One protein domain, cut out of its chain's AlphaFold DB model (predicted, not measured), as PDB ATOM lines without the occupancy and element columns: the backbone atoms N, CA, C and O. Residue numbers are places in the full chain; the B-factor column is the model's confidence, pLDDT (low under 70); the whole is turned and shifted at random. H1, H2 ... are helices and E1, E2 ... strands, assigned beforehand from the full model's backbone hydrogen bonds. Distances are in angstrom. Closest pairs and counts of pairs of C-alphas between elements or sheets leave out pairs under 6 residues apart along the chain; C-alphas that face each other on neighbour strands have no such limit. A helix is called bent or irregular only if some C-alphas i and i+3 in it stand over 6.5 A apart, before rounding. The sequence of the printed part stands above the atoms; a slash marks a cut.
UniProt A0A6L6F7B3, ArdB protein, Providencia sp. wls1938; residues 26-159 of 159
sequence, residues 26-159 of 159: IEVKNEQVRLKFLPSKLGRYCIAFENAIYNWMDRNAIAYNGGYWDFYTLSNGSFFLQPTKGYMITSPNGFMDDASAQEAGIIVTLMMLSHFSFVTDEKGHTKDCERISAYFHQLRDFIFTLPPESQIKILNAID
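What this domain is: This is residues 26 to 159 of the 159 residues of the protein "ArdB protein" of Providencia sp. wls1938 (UniProt A0A6L6F7B3). A long helix, H2, runs through the middle of a rounded body; H3 folds back beside it, H4 packs on residues 103 to 111 of H2, and H1b, the longer arm of the sharply bent helix H1, crosses it. Two small strand hairpins complete the body: E1 with E2, where E2 packs on H2, and E3 with E4, at the end of the body where H2 begins. The printed part has 134 residues with four named helices and four named strands, in the order H1 E1 E2 E3 E4 H2 H3 H4; the class is mostly helix, and both two-stranded sheets are antiparallel. The whole is compact, with a radius of gyration of the C-alphas of 14.1 A and spans of 35 by 33 by 29 A.

How they stand to each other: E1, residues 69 to 74, and E2, residues 79 to 83, are an antiparallel hairpin, with N 70 and O 82 2.8 A apart, within hydrogen-bond range. Residues 26 to 27 pair antiparallel with residues 72 to 73 of E1. The hub is H2, residues 101 to 122; its closest C-alphas to E2 are Gly 105 and Gln 82, 4.2 A. H3, residues 126 to 143, touches H2 at a shallow tilt of 24 degrees, opposite ways, a helical hairpin; the closest C-alphas are Ser 117 and Cys 129, 4.8 A. H4, residues 148 to 158, touches H2 the same way, closest at the C-alphas of Ile 107 and Ile 154, 5.8 A; the tilt of 38 degrees is only just steep. H1, residues 31 to 60, was assigned as one helix by its hydrogen bonds but is bent, with C-alphas 41 and 44 9.5 A apart. Its arms, H1a, residues 31 to 41, and H1b, residues 44 to 60, touch only at the corner, closest at the C-alphas of Leu 38 and Cys 46, 5.2 A, and are about perpendicular at 84 degrees. Both arms are irregular: C-alphas 35 and 38 are 7.6 A apart, 44 and 47 7.4 A. H1b touches residues 108 to 116 of H2 at a steep tilt of 53 degrees, opposite ways, closest at the C-alphas of Ile 53 and Val 108, 6.2 A. E3, residues 87 to 90, and E4, residues 96 to 99, are an antiparallel hairpin, with N 87 and O 99 2.9 A apart, within hydrogen-bond range. Every O i to N i+4 pair is within range in H2, H3 and H4, against 4 of 7 in H1a and 12 of 13 in H1b.

Where its parts are: H1a begins at C-alpha 31, (37.039, 95.474, 25.978). From first to last C-alpha, H2 measures 31.9 A, H3 26.0 A and H1b 25.6 A. H4 ends at C-alpha 158, (53.134, 87.439, 51.018).

The domain as a whole: The C-alphas farthest apart, Gln 32 and Gly 94, are 39.5 A apart. The printed part has no cut and no long link. No printed residue is under 70 in pLDDT.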
ATOM      1  N   ILE A  26      35.084  95.679  41.197       97.94
ATOM      2  CA  ILE A  26      34.287  95.669  39.966       97.94
ATOM      3  C   ILE A  26      35.153  95.153  38.821       97.94
ATOM      4  O   ILE A  26      36.216  95.702  38.529       97.94
ATOM      5  N   GLU A  27      34.670  94.104  38.165       98.31
ATOM      6  CA  GLU A  27      35.305  93.512  36.991       98.31
ATOM      7  C   GLU A  27      35.216  94.451  35.774       98.31
ATOM      8  O   GLU A  27      34.157  94.997  35.444       98.31
ATOM      9  N   VAL A  28      36.329  94.613  35.063       98.06
ATOM     10  CA  VAL A  28      36.437  95.440  33.858       98.06
ATOM     11  C   VAL A  28      36.039  94.623  32.627       98.06
ATOM     12  O   VAL A  28      36.884  94.058  31.933       98.06
ATOM     13  N   LYS A  29      34.731  94.587  32.345       96.25
ATOM     14  CA  LYS A  29      34.146  93.796  31.240       96.25
ATOM     15  C   LYS A  29      34.236  94.448  29.863       96.25
ATOM     16  O   LYS A  29      34.227  93.763  28.848       96.25
ATOM     17  N   ASN A  30      34.273  95.779  29.803       96.94
ATOM     18  CA  ASN A  30      34.321  96.485  28.525       96.94
ATOM     19  C   ASN A  30      35.712  96.339  27.885       96.94
ATOM     20  O   ASN A  30      36.700  96.793  28.457       96.94
ATOM     21  N   GLU A  31      35.781  95.772  26.680       94.81
ATOM     22  CA  GLU A  31      37.039  95.474  25.978       94.81
ATOM     23  C   GLU A  31      37.916  96.714  25.728       94.81
ATOM     24  O   GLU A  31      39.136  96.666  25.890       94.81
ATOM     25  N   GLN A  32      37.309  97.855  25.384       94.56
ATOM     26  CA  GLN A  32      38.044  99.098  25.118       94.56
ATOM     27  C   GLN A  32      38.645  99.687  26.399       94.56
ATOM     28  O   GLN A  32      39.762 100.214  26.381       94.56
ATOM     29  N   VAL A  33      37.914  99.594  27.514       96.06
ATOM     30  CA  VAL A  33      38.403  99.991  28.843       96.06
ATOM     31  C   VAL A  33      39.499  99.033  29.298       96.06
ATOM     32  O   VAL A  33      40.542  99.477  29.775       96.06
ATOM     33  N   ARG A  34      39.302  97.730  29.082       96.25
ATOM     34  CA  ARG A  34      40.254  96.677  29.426       96.25
ATOM     35  C   ARG A  34      41.601  96.866  28.725       96.25
ATOM     36  O   ARG A  34      42.629  96.814  29.393       96.25
ATOM     37  N   LEU A  35      41.603  97.185  27.426       95.94
ATOM     38  CA  LEU A  35      42.827  97.449  26.655       95.94
ATOM     39  C   LEU A  35      43.665  98.597  27.245       95.94
ATOM     40  O   LEU A  35      44.891  98.590  27.174       95.94
ATOM     41  N   LYS A  36      43.004  99.593  27.840       97.31
ATOM     42  CA  LYS A  36      43.656 100.768  28.438       97.31
ATOM     43  C   LYS A  36      43.908 100.613  29.937       97.31
ATOM     44  O   LYS A  36      44.520 101.500  30.528       97.31
ATOM     45  N   PHE A  37      43.474  99.512  30.551       98.06
ATOM     46  CA  PHE A  37      43.442  99.356  32.001       98.06
ATOM     47  C   PHE A  37      44.837  99.424  32.631       98.06
ATOM     48  O   PHE A  37      45.145 100.395  33.325       98.06
ATOM     49  N   LEU A  38      45.714  98.460  32.333       98.06
ATOM     50  CA  LEU A  38      47.079  98.450  32.870       98.06
ATOM     51  C   LEU A  38      47.903  99.665  32.416       98.06
ATOM     52  O   LEU A  38      48.559 100.262  33.273       98.06
ATOM     53  N   PRO A  39      47.849 100.115  31.141       97.94
ATOM     54  CA  PRO A  39      48.501 101.362  30.739       97.94
ATOM     55  C   PRO A  39      48.062 102.577  31.566       97.94
ATOM     56  O   PRO A  39      48.900 103.400  31.934       97.94
ATOM     57  N   SER A  40      46.775 102.684  31.916       97.56
ATOM     58  CA  SER A  40      46.267 103.799  32.727       97.56
ATOM     59  C   SER A  40      46.768 103.763  34.176       97.56
ATOM     60  O   SER A  40      47.079 104.809  34.748       97.56
ATOM     61  N   LYS A  41      46.910 102.564  34.758       97.88
ATOM     62  CA  LYS A  41      47.359 102.369  36.145       97.88
ATOM     63  C   LYS A  41      48.879 102.465  36.283       97.88
ATOM     64  O   LYS A  41      49.368 103.133  37.186       97.88
ATOM     65  N   LEU A  42      49.630 101.841  35.377       98.00
ATOM     66  CA  LEU A  42      51.072 101.592  35.529       98.00
ATOM     67  C   LEU A  42      51.942 102.346  34.511       98.00
ATOM     68  O   LEU A  42      53.172 102.295  34.576       98.00
ATOM     69  N   GLY A  43      51.335 103.057  33.555       96.94
ATOM     70  CA  GLY A  43      52.065 103.783  32.516       96.94
ATOM     71  C   GLY A  43      53.007 102.861  31.739       96.94
ATOM     72  O   GLY A  43      52.629 101.769  31.319       96.94
ATOM     73  N   ARG A  44      54.269 103.276  31.590       96.19
ATOM     74  CA  ARG A  44      55.306 102.505  30.876       96.19
ATOM     75  C   ARG A  44      55.628 101.136  31.491       96.19
ATOM     76  O   ARG A  44      56.275 100.330  30.833       96.19
ATOM     77  N   TYR A  45      55.212 100.876  32.731       98.12
ATOM     78  CA  TYR A  45      55.480  99.612  33.417       98.12
ATOM     79  C   TYR A  45      54.425  98.537  33.159       98.12
ATOM     80  O   TYR A  45      54.648  97.396  33.543       98.12
ATOM     81  N   CYS A  46      53.316  98.865  32.485       97.81
ATOM     82  CA  CYS A  46      52.191  97.945  32.290       97.81
ATOM     83  C   CYS A  46      52.596  96.577  31.714       97.81
ATOM     84  O   CYS A  46      52.287  95.558  32.322       97.81
ATOM     85  N   ILE A  47      53.347  96.550  30.608       97.81
ATOM     86  CA  ILE A  47      53.770  95.300  29.955       97.81
ATOM     87  C   ILE A  47      54.743  94.506  30.833       97.81
ATOM     88  O   ILE A  47      54.646  93.287  30.938       97.81
ATOM     89  N   ALA A  48      55.686  95.189  31.487       98.38
ATOM     90  CA  ALA A  48      56.641  94.531  32.372       98.38
ATOM     91  C   ALA A  48      55.938  93.912  33.589       98.38
ATOM     92  O   ALA A  48      56.282  92.805  33.988       98.38
ATOM     93  N   PHE A  49      54.950  94.609  34.148       98.56
ATOM     94  CA  PHE A  49      54.165  94.152  35.289       98.56
ATOM     95  C   PHE A  49      53.297  92.940  34.939       98.56
ATOM     96  O   PHE A  49      53.308  91.952  35.666       98.56
ATOM     97  N   GLU A  50      52.595  92.979  33.802       98.00
ATOM     98  CA  GLU A  50      51.775  91.860  33.324       98.00
ATOM     99  C   GLU A  50      52.624  90.603  33.078       98.00
ATOM    100  O   GLU A  50      52.317  89.526  33.590       98.00
ATOM    101  N   ASN A  51      53.767  90.756  32.402       97.88
ATOM    102  CA  ASN A  51      54.712  89.656  32.208       97.88
ATOM    103  C   ASN A  51      55.265  89.125  33.537       97.88
ATOM    104  O   ASN A  51      55.475  87.921  33.679       97.88
ATOM    105  N   ALA A  52      55.517  90.000  34.513       98.31
ATOM    106  CA  ALA A  52      56.011  89.591  35.822       98.31
ATOM    107  C   ALA A  52      54.968  88.770  36.597       98.31
ATOM    108  O   ALA A  52      55.341  87.762  37.195       98.31
ATOM    109  N   ILE A  53      53.676  89.114  36.502       98.06
ATOM    110  CA  ILE A  53      52.581  88.291  37.043       98.06
ATOM    111  C   ILE A  53      52.617  86.887  36.437       98.06
ATOM    112  O   ILE A  53      52.636  85.900  37.174       98.06
ATOM    113  N   TYR A  54      52.675  86.776  35.108       97.75
ATOM    114  CA  TYR A  54      52.668  85.468  34.445       97.75
ATOM    115  C   TYR A  54      53.905  84.637  34.774       97.75
ATOM    116  O   TYR A  54      53.776  83.453  35.070       97.75
ATOM    117  N   ASN A  55      55.081  85.261  34.791       97.62
ATOM    118  CA  ASN A  55      56.329  84.590  35.144       97.62
ATOM    119  C   ASN A  55      56.359  84.150  36.611       97.62
ATOM    120  O   ASN A  55      56.956  83.124  36.933       97.62
ATOM    121  N   TRP A  56      55.750  84.926  37.510       97.44
ATOM    122  CA  TRP A  56      55.638  84.531  38.907       97.44
ATOM    123  C   TRP A  56      54.708  83.326  39.046       97.44
ATOM    124  O   TRP A  56      55.082  82.356  39.700       97.44
ATOM    125  N   MET A  57      53.555  83.343  38.374       97.75
ATOM    126  CA  MET A  57      52.607  82.225  38.387       97.75
ATOM    127  C   MET A  57      53.195  80.950  37.773       97.75
ATOM    128  O   MET A  57      53.050  79.886  38.354       97.75
ATOM    129  N   ASP A  58      53.937  81.043  36.669       97.00
ATOM    130  CA  ASP A  58      54.615  79.896  36.041       97.00
ATOM    131  C   ASP A  58      55.580  79.166  36.989       97.00
ATOM    132  O   ASP A  58      55.710  77.946  36.955       97.00
ATOM    133  N   ARG A  59      56.225  79.913  37.889       95.94
ATOM    134  CA  ARG A  59      57.204  79.364  38.838       95.94
ATOM    135  C   ARG A  59      56.585  78.873  40.141       95.94
ATOM    136  O   ARG A  59      57.159  77.994  40.773       95.94
ATOM    137  N   ASN A  60      55.483  79.489  40.561       97.00
ATOM    138  CA  ASN A  60      54.966  79.378  41.925       97.00
ATOM    139  C   ASN A  60      53.544  78.808  41.997       97.00
ATOM    140  O   ASN A  60      53.040  78.600  43.093       97.00
ATOM    141  N   ALA A  61      52.873  78.564  40.869       97.19
ATOM    142  CA  ALA A  61      51.551  77.951  40.837       97.19
ATOM    143  C   ALA A  61      51.619  76.569  40.175       97.19
ATOM    144  O   ALA A  61      51.994  76.426  39.008       97.19
ATOM    145  N   ILE A  62      51.236  75.528  40.918       96.31
ATOM    146  CA  ILE A  62      51.326  74.146  40.436       96.31
ATOM    147  C   ILE A  62      50.392  73.935  39.240       96.31
ATOM    148  O   ILE A  62      49.204  74.261  39.288       96.31
ATOM    149  N   ALA A  63      50.942  73.354  38.169       93.94
ATOM    150  CA  ALA A  63      50.246  73.090  36.908       93.94
ATOM    151  C   ALA A  63      49.632  74.343  36.244       93.94
ATOM    152  O   ALA A  63      48.687  74.232  35.453       93.94
ATOM    153  N   TYR A  64      50.164  75.531  36.544       96.31
ATOM    154  CA  TYR A  64      49.848  76.739  35.793       96.31
ATOM    155  C   TYR A  64      50.375  76.622  34.361       96.31
ATOM    156  O   TYR A  64      51.487  76.165  34.124       96.31
ATOM    157  N   ASN A  65      49.551  77.014  33.394       93.06
ATOM    158  CA  ASN A  65      49.872  76.936  31.968       93.06
ATOM    159  C   ASN A  65      49.479  78.219  31.223       93.06
ATOM    160  O   ASN A  65      49.207  78.196  30.022       93.06
ATOM    161  N   GLY A  66      49.433  79.341  31.944       91.44
ATOM    162  CA  GLY A  66      48.912  80.596  31.422       91.44
ATOM    163  C   GLY A  66      47.386  80.656  31.452       91.44
ATOM    164  O   GLY A  66      46.714  79.923  32.176       91.44
ATOM    165  N   GLY A  67      46.834  81.568  30.658       90.56
ATOM    166  CA  GLY A  67      45.395  81.730  30.499       90.56
ATOM    167  C   GLY A  67      44.974  83.189  30.448       90.56
ATOM    168  O   GLY A  67      45.794  84.105  30.510       90.56
ATOM    169  N   TYR A  68      43.668  83.393  30.320       93.81
ATOM    170  CA  TYR A  68      43.065  84.712  30.426       93.81
ATOM    171  C   TYR A  68      43.017  85.161  31.894       93.81
ATOM    172  O   TYR A  68      42.928  84.331  32.798       93.81
ATOM    173  N   TRP A  69      43.095  86.472  32.126       97.62
ATOM    174  CA  TRP A  69      43.047  87.060  33.465       97.62
ATOM    175  C   TRP A  69      42.013  88.174  33.526       97.62
ATOM    176  O   TRP A  69      42.091  89.133  32.765       97.62
ATOM    177  N   ASP A  70      41.074  88.111  34.453       98.00
ATOM    178  CA  ASP A  70      40.104  89.175  34.683       98.00
ATOM    179  C   ASP A  70      40.753  90.351  35.415       98.00
ATOM    180  O   ASP A  70      41.626  90.180  36.265       98.00
ATOM    181  N   PHE A  71      40.364  91.572  35.053       98.56
ATOM    182  CA  PHE A  71      40.890  92.791  35.670       98.56
ATOM    183  C   PHE A  71      39.822  93.377  36.578       98.56
ATOM    184  O   PHE A  71      38.687  93.569  36.144       98.56
ATOM    185  N   TYR A  72      40.192  93.705  37.810       98.69
ATOM    186  CA  TYR A  72      39.288  94.282  38.795       98.69
ATOM    187  C   TYR A  72      39.790  95.651  39.224       98.69
ATOM    188  O   TYR A  72      40.957  95.806  39.575       98.69
ATOM    189  N   THR A  73      38.906  96.647  39.226       98.44
ATOM    190  CA  THR A  73      39.160  97.926  39.898       98.44
ATOM    191  C   THR A  73      38.544  97.900  41.289       98.44
ATOM    192  O   THR A  73      37.458  97.348  41.475       98.44
ATOM    193  N   LEU A  74      39.220  98.524  42.247       98.44
ATOM    194  CA  LEU A  74      38.725  98.692  43.607       98.44
ATOM    195  C   LEU A  74      38.180 100.109  43.811       98.44
ATOM    196  O   LEU A  74      38.705 101.068  43.233       98.44
ATOM    197  N   SER A  75      37.140 100.256  44.635       97.75
ATOM    198  CA  SER A  75      36.523 101.561  44.935       97.75
ATOM    199  C   SER A  75      37.478 102.547  45.617       97.75
ATOM    200  O   SER A  75      37.305 103.755  45.480       97.75
ATOM    201  N   ASN A  76      38.521 102.050  46.288       96.81
ATOM    202  CA  ASN A  76      39.573 102.859  46.909       96.81
ATOM    203  C   ASN A  76      40.717 103.245  45.947       96.81
ATOM    204  O   ASN A  76      41.718 103.813  46.378       96.81
ATOM    205  N   GLY A  77      40.578 102.951  44.651       96.69
ATOM    206  CA  GLY A  77      41.509 103.373  43.602       96.69
ATOM    207  C   GLY A  77      42.507 102.305  43.153       96.69
ATOM    208  O   GLY A  77      43.073 102.443  42.059       96.69
ATOM    209  N   SER A  78      42.675 101.224  43.917       98.31
ATOM    210  CA  SER A  78      43.568 100.125  43.543       98.31
ATOM    211  C   SER A  78      42.940  99.179  42.515       98.31
ATOM    212  O   SER A  78      41.917  99.483  41.888       98.31
ATOM    213  N   PHE A  79      43.617  98.073  42.245       98.75
ATOM    214  CA  PHE A  79      43.221  97.054  41.292       98.75
ATOM    215  C   PHE A  79      43.885  95.719  41.624       98.75
ATOM    216  O   PHE A  79      44.890  95.678  42.327       98.75
ATOM    217  N   PHE A  80      43.357  94.640  41.057       98.81
ATOM    218  CA  PHE A  80      44.065  93.366  40.974       98.81
ATOM    219  C   PHE A  80      43.719  92.643  39.677       98.81
ATOM    220  O   PHE A  80      42.739  92.974  39.002       98.81
ATOM    221  N   LEU A  81      44.566  91.686  39.302       98.50
ATOM    222  CA  LEU A  81      44.292  90.770  38.204       98.50
ATOM    223  C   LEU A  81      43.959  89.407  38.807       98.50
ATOM    224  O   LEU A  81      44.576  89.000  39.786       98.50
ATOM    225  N   GLN A  82      43.008  88.698  38.211       98.38
ATOM    226  CA  GLN A  82      42.533  87.407  38.685       98.38
ATOM    227  C   GLN A  82      42.657  86.358  37.577       98.38
ATOM    228  O   GLN A  82      42.152  86.594  36.482       98.38
ATOM    229  N   PRO A  83      43.275  85.193  37.813       98.00
ATOM    230  CA  PRO A  83      43.200  84.095  36.858       98.00
ATOM    231  C   PRO A  83      41.771  83.531  36.766       98.00
ATOM    232  O   PRO A  83      40.945  83.730  37.650       98.00
ATOM    233  N   THR A  84      41.481  82.738  35.733       95.50
ATOM    234  CA  THR A  84      40.149  82.118  35.551       95.50
ATOM    235  C   THR A  84      39.801  81.032  36.576       95.50
ATOM    236  O   THR A  84      38.654  80.596  36.643       95.50
ATOM    237  N   LYS A  85      40.782  80.523  37.329       96.44
ATOM    238  CA  LYS A  85      40.607  79.459  38.329       96.44
ATOM    239  C   LYS A  85      41.643  79.578  39.448       96.44
ATOM    240  O   LYS A  85      42.613  80.315  39.308       96.44
ATOM    241  N   GLY A  86      41.419  78.844  40.535       96.94
ATOM    242  CA  GLY A  86      42.378  78.712  41.630       96.94
ATOM    243  C   GLY A  86      43.575  77.822  41.291       96.94
ATOM    244  O   GLY A  86      43.537  77.058  40.320       96.94
ATOM    245  N   TYR A  87      44.618  77.936  42.109       97.62
ATOM    246  CA  TYR A  87      45.868  77.184  42.003       97.62
ATOM    247  C   TYR A  87      46.446  76.909  43.389       97.62
ATOM    248  O   TYR A  87      46.294  77.724  44.297       97.62
ATOM    249  N   MET A  88      47.189  75.812  43.514       97.81
ATOM    250  CA  MET A  88      48.103  75.623  44.635       97.81
ATOM    251  C   MET A  88      49.299  76.555  44.455       97.81
ATOM    252  O   MET A  88      50.038  76.428  43.473       97.81
ATOM    253  N   ILE A  89      49.458  77.495  45.382       97.75
ATOM    254  CA  ILE A  89      50.504  78.517  45.358       97.75
ATOM    255  C   ILE A  89      51.628  78.112  46.305       97.75
ATOM    256  O   ILE A  89      51.371  77.780  47.456       97.75
ATOM    257  N   THR A  90      52.867  78.192  45.830       96.38
ATOM    258  CA  THR A  90      54.092  78.018  46.611       96.38
ATOM    259  C   THR A  90      54.857  79.336  46.660       96.38
ATOM    260  O   THR A  90      55.369  79.772  45.633       96.38
ATOM    261  N   SER A  91      54.971  79.971  47.823       92.00
ATOM    262  CA  SER A  91      55.731  81.222  47.958       92.00
ATOM    263  C   SER A  91      57.158  80.977  48.475       92.00
ATOM    264  O   SER A  91      57.409  79.985  49.163       92.00
ATOM    265  N   PRO A  92      58.112  81.897  48.214       87.44
ATOM    266  CA  PRO A  92      59.498  81.771  48.685       87.44
ATOM    267  C   PRO A  92      59.663  81.668  50.208       87.44
ATOM    268  O   PRO A  92      60.675  81.155  50.678       87.44
ATOM    269  N   ASN A  93      58.681  82.147  50.973       91.44
ATOM    270  CA  ASN A  93      58.652  82.081  52.434       91.44
ATOM    271  C   ASN A  93      58.252  80.692  52.981       91.44
ATOM    272  O   ASN A  93      58.188  80.502  54.194       91.44
ATOM    273  N   GLY A  94      57.992  79.714  52.105       91.19
ATOM    274  CA  GLY A  94      57.589  78.357  52.477       91.19
ATOM    275  C   GLY A  94      56.077  78.144  52.568       91.19
ATOM    276  O   GLY A  94      55.655  77.024  52.854       91.19
ATOM    277  N   PHE A  95      55.259  79.166  52.301       94.62
ATOM    278  CA  PHE A  95      53.815  79.000  52.147       94.62
ATOM    279  C   PHE A  95      53.501  78.049  50.986       94.62
ATOM    280  O   PHE A  95      54.074  78.171  49.901       94.62
ATOM    281  N   MET A  96      52.577  77.117  51.219       96.88
ATOM    282  CA  MET A  96      52.081  76.167  50.230       96.88
ATOM    283  C   MET A  96      50.637  75.803  50.558       96.88
ATOM    284  O   MET A  96      50.399  75.087  51.529       96.88
ATOM    285  N   ASP A  97      49.687  76.301  49.773       97.75
ATOM    286  CA  ASP A  97      48.261  76.020  49.972       97.75
ATOM    287  C   ASP A  97      47.456  76.246  48.683       97.75
ATOM    288  O   ASP A  97      47.900  76.942  47.760       97.75
ATOM    289  N   ASP A  98      46.256  75.675  48.629       97.88
ATOM    290  CA  ASP A  98      45.275  75.938  47.583       97.88
ATOM    291  C   ASP A  98      44.654  77.331  47.763       97.88
ATOM    292  O   ASP A  98      43.974  77.644  48.751       97.88
ATOM    293  N   ALA A  99      44.853  78.176  46.754       97.88
ATOM    294  CA  ALA A  99      44.249  79.492  46.653       97.88
ATOM    295  C   ALA A  99      43.140  79.481  45.598       97.88
ATOM    296  O   ALA A  99      43.308  79.001  44.472       97.88
ATOM    297  N   SER A 100      41.997  80.069  45.937       98.50
ATOM    298  CA  SER A 100      40.964  80.424  44.966       98.50
ATOM    299  C   SER A 100      41.515  81.377  43.898       98.50
ATOM    300  O   SER A 100      42.582  81.974  44.047       98.50
ATOM    301  N   ALA A 101      40.763  81.552  42.808       98.12
ATOM    302  CA  ALA A 101      41.133  82.485  41.746       98.12
ATOM    303  C   ALA A 101      41.408  83.897  42.297       98.12
ATOM    304  O   ALA A 101      42.435  84.495  41.988       98.12
ATOM    305  N   GLN A 102      40.514  84.399  43.156       98.56
ATOM    306  CA  GLN A 102      40.641  85.720  43.768       98.56
ATOM    307  C   GLN A 102      41.874  85.814  44.670       98.56
ATOM    308  O   GLN A 102      42.654  86.753  44.532       98.56
ATOM    309  N   GLU A 103      42.081  84.834  45.553       98.62
ATOM    310  CA  GLU A 103      43.234  84.809  46.461       98.62
ATOM    311  C   GLU A 103      44.553  84.780  45.678       98.62
ATOM    312  O   GLU A 103      45.408  85.633  45.904       98.62
ATOM    313  N   ALA A 104      44.692  83.879  44.698       98.25
ATOM    314  CA  ALA A 104      45.887  83.786  43.857       98.25
ATOM    315  C   ALA A 104      46.168  85.102  43.111       98.25
ATOM    316  O   ALA A 104      47.310  85.565  43.060       98.25
ATOM    317  N   GLY A 105      45.116  85.730  42.575       98.50
ATOM    318  CA  GLY A 105      45.201  87.019  41.898       98.50
ATOM    319  C   GLY A 105      45.669  88.160  42.804       98.50
ATOM    320  O   GLY A 105      46.557  88.934  42.430       98.50
ATOM    321  N   ILE A 106      45.118  88.249  44.018       98.69
ATOM    322  CA  ILE A 106      45.510  89.260  45.010       98.69
ATOM    323  C   ILE A 106      46.958  89.041  45.461       98.69
ATOM    324  O   ILE A 106      47.730  90.001  45.462       98.69
ATOM    325  N   ILE A 107      47.342  87.796  45.773       98.50
ATOM    326  CA  ILE A 107      48.705  87.430  46.195       98.50
ATOM    327  C   ILE A 107      49.722  87.905  45.155       98.50
ATOM    328  O   ILE A 107      50.598  88.712  45.468       98.50
ATOM    329  N   VAL A 108      49.587  87.471  43.897       98.31
ATOM    330  CA  VAL A 108      50.576  87.822  42.870       98.31
ATOM    331  C   VAL A 108      50.557  89.316  42.544       98.31
ATOM    332  O   VAL A 108      51.615  89.905  42.322       98.31
ATOM    333  N   THR A 109      49.386  89.965  42.570       98.75
ATOM    334  CA  THR A 109      49.306  91.414  42.339       98.75
ATOM    335  C   THR A 109      50.054  92.178  43.437       98.75
ATOM    336  O   THR A 109      50.833  93.071  43.113       98.75
ATOM    337  N   LEU A 110      49.888  91.818  44.716       98.62
ATOM    338  CA  LEU A 110      50.615  92.443  45.832       98.62
ATOM    339  C   LEU A 110      52.124  92.235  45.722       98.62
ATOM    340  O   LEU A 110      52.881  93.198  45.860       98.62
ATOM    341  N   MET A 111      52.552  91.010  45.411       97.56
ATOM    342  CA  MET A 111      53.966  90.681  45.207       97.56
ATOM    343  C   MET A 111      54.574  91.547  44.099       97.56
ATOM    344  O   MET A 111      55.670  92.088  44.256       97.56
ATOM    345  N   MET A 112      53.853  91.728  42.987       98.50
ATOM    346  CA  MET A 112      54.338  92.541  41.872       98.50
ATOM    347  C   MET A 112      54.263  94.041  42.162       98.50
ATOM    348  O   MET A 112      55.175  94.765  41.775       98.50
ATOM    349  N   LEU A 113      53.246  94.537  42.871       98.75
ATOM    350  CA  LEU A 113      53.203  95.944  43.290       98.75
ATOM    351  C   LEU A 113      54.371  96.274  44.229       98.75
ATOM    352  O   LEU A 113      55.028  97.293  44.032       98.75
ATOM    353  N   SER A 114      54.679  95.387  45.180       98.19
ATOM    354  CA  SER A 114      55.851  95.509  46.055       98.19
ATOM    355  C   SER A 114      57.154  95.493  45.250       98.19
ATOM    356  O   SER A 114      57.956  96.414  45.342       98.19
ATOM    357  N   HIS A 115      57.347  94.511  44.364       98.00
ATOM    358  CA  HIS A 115      58.546  94.455  43.524       98.00
ATOM    359  C   HIS A 115      58.728  95.724  42.675       98.00
ATOM    360  O   HIS A 115      59.825  96.280  42.597       98.00
ATOM    361  N   PHE A 116      57.655  96.203  42.041       98.56
ATOM    362  CA  PHE A 116      57.738  97.357  41.156       98.56
ATOM    363  C   PHE A 116      57.904  98.682  41.898       98.56
ATOM    364  O   PHE A 116      58.499  99.580  41.302       98.56
ATOM    365  N   SER A 117      57.462  98.817  43.156       98.44
ATOM    366  CA  SER A 117      57.753 100.025  43.943       98.44
ATOM    367  C   SER A 117      59.267 100.193  44.120       98.44
ATOM    368  O   SER A 117      59.798 101.244  43.753       98.44
ATOM    369  N   PHE A 118      59.981  99.126  44.501       98.12
ATOM    370  CA  PHE A 118      61.447  99.121  44.578       98.12
ATOM    371  C   PHE A 118      62.102  99.395  43.218       98.12
ATOM    372  O   PHE A 118      62.944 100.283  43.109       98.12
ATOM    373  N   VAL A 119      61.662  98.722  42.145       98.25
ATOM    374  CA  VAL A 119      62.211  98.947  40.789       98.25
ATOM    375  C   VAL A 119      62.043 100.399  40.331       98.25
ATOM    376  O   VAL A 119      62.882 100.928  39.597       98.25
ATOM    377  N   THR A 120      60.931 101.048  40.683       98.25
ATOM    378  CA  THR A 120      60.711 102.459  40.341       98.25
ATOM    379  C   THR A 120      61.525 103.410  41.201       98.25
ATOM    380  O   THR A 120      61.992 104.420  40.671       98.25
ATOM    381  N   ASP A 121      61.726 103.081  42.473       97.94
ATOM    382  CA  ASP A 121      62.547 103.860  43.398       97.94
ATOM    383  C   ASP A 121      64.023 103.852  42.977       97.94
ATOM    384  O   ASP A 121      64.605 104.911  42.741       97.94
ATOM    385  N   GLU A 122      64.586 102.668  42.708       97.88
ATOM    386  CA  GLU A 122      65.968 102.492  42.229       97.88
ATOM    387  C   GLU A 122      66.254 103.264  40.932       97.88
ATOM    388  O   GLU A 122      67.373 103.720  40.688       97.88
ATOM    389  N   LYS A 123      65.234 103.430  40.083       97.69
ATOM    390  CA  LYS A 123      65.327 104.176  38.817       97.69
ATOM    391  C   LYS A 123      65.074 105.680  38.974       97.69
ATOM    392  O   LYS A 123      65.073 106.391  37.969       97.69
ATOM    393  N   GLY A 124      64.831 106.172  40.189       98.00
ATOM    394  CA  GLY A 124      64.533 107.580  40.465       98.00
ATOM    395  C   GLY A 124      63.176 108.040  39.922       98.00
ATOM    396  O   GLY A 124      62.965 109.225  39.662       98.00
ATOM    397  N   HIS A 125      62.242 107.116  39.700       98.25
ATOM    398  CA  HIS A 125      60.924 107.405  39.142       98.25
ATOM    399  C   HIS A 125      59.888 107.635  40.247       98.25
ATOM    400  O   HIS A 125      58.894 106.917  40.348       98.25
ATOM    401  N   THR A 126      60.110 108.670  41.059       97.31
ATOM    402  CA  THR A 126      59.373 108.941  42.308       97.31
ATOM    403  C   THR A 126      57.850 108.906  42.149       97.31
ATOM    404  O   THR A 126      57.175 108.235  42.918       97.31
ATOM    405  N   LYS A 127      57.294 109.532  41.101       98.06
ATOM    406  CA  LYS A 127      55.836 109.537  40.861       98.06
ATOM    407  C   LYS A 127      55.257 108.147  40.586       98.06
ATOM    408  O   LYS A 127      54.120 107.868  40.957       98.06
ATOM    409  N   ASP A 128      56.011 107.291  39.894       98.25
ATOM    410  CA  ASP A 128      55.592 105.911  39.650       98.25
ATOM    411  C   ASP A 128      55.671 105.103  40.955       98.25
ATOM    412  O   ASP A 128      54.727 104.377  41.262       98.25
ATOM    413  N   CYS A 129      56.731 105.304  41.747       98.44
ATOM    414  CA  CYS A 129      56.924 104.669  43.054       98.44
ATOM    415  C   CYS A 129      55.796 105.005  44.036       98.44
ATOM    416  O   CYS A 129      55.170 104.096  44.581       98.44
ATOM    417  N   GLU A 130      55.471 106.289  44.205       98.38
ATOM    418  CA  GLU A 130      54.386 106.745  45.084       98.38
ATOM    419  C   GLU A 130      53.042 106.132  44.674       98.38
ATOM    420  O   GLU A 130      52.311 105.597  45.508       98.38
ATOM    421  N   ARG A 131      52.733 106.152  43.372       98.56
ATOM    422  CA  ARG A 131      51.489 105.592  42.836       98.56
ATOM    423  C   ARG A 131      51.399 104.078  43.036       98.56
ATOM    424  O   ARG A 131      50.354 103.586  43.454       98.56
ATOM    425  N   ILE A 132      52.463 103.337  42.728       98.69
ATOM    426  CA  ILE A 132      52.487 101.871  42.857       98.69
ATOM    427  C   ILE A 132      52.434 101.456  44.331       98.69
ATOM    428  O   ILE A 132      51.680 100.549  44.681       98.69
ATOM    429  N   SER A 133      53.147 102.170  45.205       98.50
ATOM    430  CA  SER A 133      53.084 101.963  46.656       98.50
ATOM    431  C   SER A 133      51.679 102.237  47.197       98.50
ATOM    432  O   SER A 133      51.157 101.459  47.994       98.50
ATOM    433  N   ALA A 134      51.010 103.288  46.708       98.62
ATOM    434  CA  ALA A 134      49.621 103.558  47.065       98.62
ATOM    435  C   ALA A 134      48.690 102.405  46.653       98.62
ATOM    436  O   ALA A 134      47.876 101.972  47.468       98.62
ATOM    437  N   TYR A 135      48.841 101.853  45.442       98.81
ATOM    438  CA  TYR A 135      48.063 100.682  45.024       98.81
ATOM    439  C   TYR A 135      48.318  99.457  45.903       98.81
ATOM    440  O   TYR A 135      47.361  98.746  46.210       98.81
ATOM    441  N   PHE A 136      49.563  99.226  46.336       98.69
ATOM    442  CA  PHE A 136      49.893  98.139  47.260       98.69
ATOM    443  C   PHE A 136      49.126  98.280  48.578       98.69
ATOM    444  O   PHE A 136      48.426  97.352  48.982       98.69
ATOM    445  N   HIS A 137      49.198  99.449  49.221       98.19
ATOM    446  CA  HIS A 137      48.507  99.687  50.492       98.19
ATOM    447  C   HIS A 137      46.985  99.597  50.345       98.19
ATOM    448  O   HIS A 137      46.335  98.902  51.115       98.19
ATOM    449  N   GLN A 138      46.427 100.198  49.298       98.50
ATOM    450  CA  GLN A 138      44.992 100.138  49.012       98.50
ATOM    451  C   GLN A 138      44.506  98.711  48.691       98.50
ATOM    452  O   GLN A 138      43.393  98.342  49.061       98.50
ATOM    453  N   LEU A 139      45.308  97.890  48.001       98.62
ATOM    454  CA  LEU A 139      44.967  96.481  47.777       98.62
ATOM    455  C   LEU A 139      45.071  95.681  49.082       98.62
ATOM    456  O   LEU A 139      44.243  94.808  49.325       98.62
ATOM    457  N   ARG A 140      46.037  96.010  49.948       97.75
ATOM    458  CA  ARG A 140      46.142  95.425  51.287       97.75
ATOM    459  C   ARG A 140      44.929  95.775  52.153       97.75
ATOM    460  O   ARG A 140      44.425  94.893  52.838       97.75
ATOM    461  N   ASP A 141      44.412  97.000  52.070       97.38
ATOM    462  CA  ASP A 141      43.182  97.398  52.772       97.38
ATOM    463  C   ASP A 141      41.976  96.554  52.330       97.38
ATOM    464  O   ASP A 141      41.155  96.164  53.158       97.38
ATOM    465  N   PHE A 142      41.893  96.209  51.038       97.75
ATOM    466  CA  PHE A 142      40.841  95.329  50.517       97.75
ATOM    467  C   PHE A 142      40.910  93.910  51.092       97.75
ATOM    468  O   PHE A 142      39.871  93.281  51.249       97.75
ATOM    469  N   ILE A 143      42.089  93.406  51.475       97.50
ATOM    470  CA  ILE A 143      42.196  92.087  52.124       97.50
ATOM    471  C   ILE A 143      41.328  92.053  53.381       97.50
ATOM    472  O   ILE A 143      40.604  91.087  53.592       97.50
ATOM    473  N   PHE A 144      41.337  93.116  54.185       95.62
ATOM    474  CA  PHE A 144      40.607  93.153  55.454       95.62
ATOM    475  C   PHE A 144      39.079  93.188  55.297       95.62
ATOM    476  O   PHE A 144      38.373  93.053  56.296       95.62
ATOM    477  N   THR A 145      38.560  93.310  54.069       95.06
ATOM    478  CA  THR A 145      37.123  93.190  53.769       95.06
ATOM    479  C   THR A 145      36.717  91.774  53.331       95.06
ATOM    480  O   THR A 145      35.525  91.495  53.191       95.06
ATOM    481  N   LEU A 146      37.679  90.865  53.124       95.69
ATOM    482  CA  LEU A 146      37.445  89.471  52.732       95.69
ATOM    483  C   LEU A 146      37.111  88.578  53.943       95.69
ATOM    484  O   LEU A 146      37.362  88.964  55.083       95.69
ATOM    485  N   PRO A 147      36.592  87.350  53.741       96.94
ATOM    486  CA  PRO A 147      36.428  86.386  54.828       96.94
ATOM    487  C   PRO A 147      37.754  86.104  55.561       96.94
ATOM    488  O   PRO A 147      38.787  86.002  54.894       96.94
ATOM    489  N   PRO A 148      37.754  85.911  56.899       97.06
ATOM    490  CA  PRO A 148      38.982  85.753  57.691       97.06
ATOM    491  C   PRO A 148      39.953  84.679  57.181       97.06
ATOM    492  O   PRO A 148      41.163  84.875  57.228       97.06
ATOM    493  N   GLU A 149      39.435  83.566  56.656       97.25
ATOM    494  CA  GLU A 149      40.248  82.490  56.076       97.25
ATOM    495  C   GLU A 149      41.080  82.982  54.882       97.25
ATOM    496  O   GLU A 149      42.292  82.762  54.835       97.25
ATOM    497  N   SER A 150      40.458  83.729  53.965       97.94
ATOM    498  CA  SER A 150      41.150  84.336  52.827       97.94
ATOM    499  C   SER A 150      42.151  85.400  53.269       97.94
ATOM    500  O   SER A 150      43.231  85.483  52.690       97.94
ATOM    501  N   GLN A 151      41.845  86.180  54.313       97.62
ATOM    502  CA  GLN A 151      42.792  87.165  54.850       97.62
ATOM    503  C   GLN A 151      44.081  86.496  55.327       97.62
ATOM    504  O   GLN A 151      45.169  86.866  54.891       97.62
ATOM    505  N   ILE A 152      43.945  85.487  56.195       97.38
ATOM    506  CA  ILE A 152      45.073  84.746  56.768       97.38
ATOM    507  C   ILE A 152      45.889  84.097  55.651       97.38
ATOM    508  O   ILE A 152      47.111  84.215  55.637       97.38
ATOM    509  N   LYS A 153      45.216  83.457  54.688       97.75
ATOM    510  CA  LYS A 153      45.881  82.788  53.570       97.75
ATOM    511  C   LYS A 153      46.686  83.762  52.712       97.75
ATOM    512  O   LYS A 153      47.856  83.508  52.444       97.75
ATOM    513  N   ILE A 154      46.084  84.884  52.311       98.19
ATOM    514  CA  ILE A 154      46.755  85.891  51.480       98.19
ATOM    515  C   ILE A 154      47.939  86.506  52.230       98.19
ATOM    516  O   ILE A 154      49.009  86.632  51.643       98.19
ATOM    517  N   LEU A 155      47.770  86.870  53.508       97.00
ATOM    518  CA  LEU A 155      48.835  87.477  54.314       97.00
ATOM    519  C   LEU A 155      50.012  86.511  54.513       97.00
ATOM    520  O   LEU A 155      51.145  86.879  54.222       97.00
ATOM    521  N   ASN A 156      49.747  85.251  54.867       96.81
ATOM    522  CA  ASN A 156      50.795  84.236  55.003       96.81
ATOM    523  C   ASN A 156      51.545  83.973  53.687       96.81
ATOM    524  O   ASN A 156      52.712  83.593  53.709       96.81
ATOM    525  N   ALA A 157      50.895  84.140  52.532       95.94
ATOM    526  CA  ALA A 157      51.528  83.917  51.235       95.94
ATOM    527  C   ALA A 157      52.492  85.040  50.814       95.94
ATOM    528  O   ALA A 157      53.326  84.803  49.935       95.94
ATOM    529  N   ILE A 158      52.359  86.241  51.391       93.44
ATOM    530  CA  ILE A 158      53.134  87.439  51.018       93.44
ATOM    531  C   ILE A 158      54.098  87.933  52.108       93.44
ATOM    532  O   ILE A 158      54.814  88.903  51.854       93.44
ATOM    533  N   ASP A 159      54.078  87.322  53.296       87.50
ATOM    534  CA  ASP A 159      54.991  87.613  54.415       87.50
ATOM    535  C   ASP A 159      56.460  87.291  54.086       87.50
ATOM    536  O   ASP A 159      57.340  88.110  54.435       87.50
TER     537      ASP A 159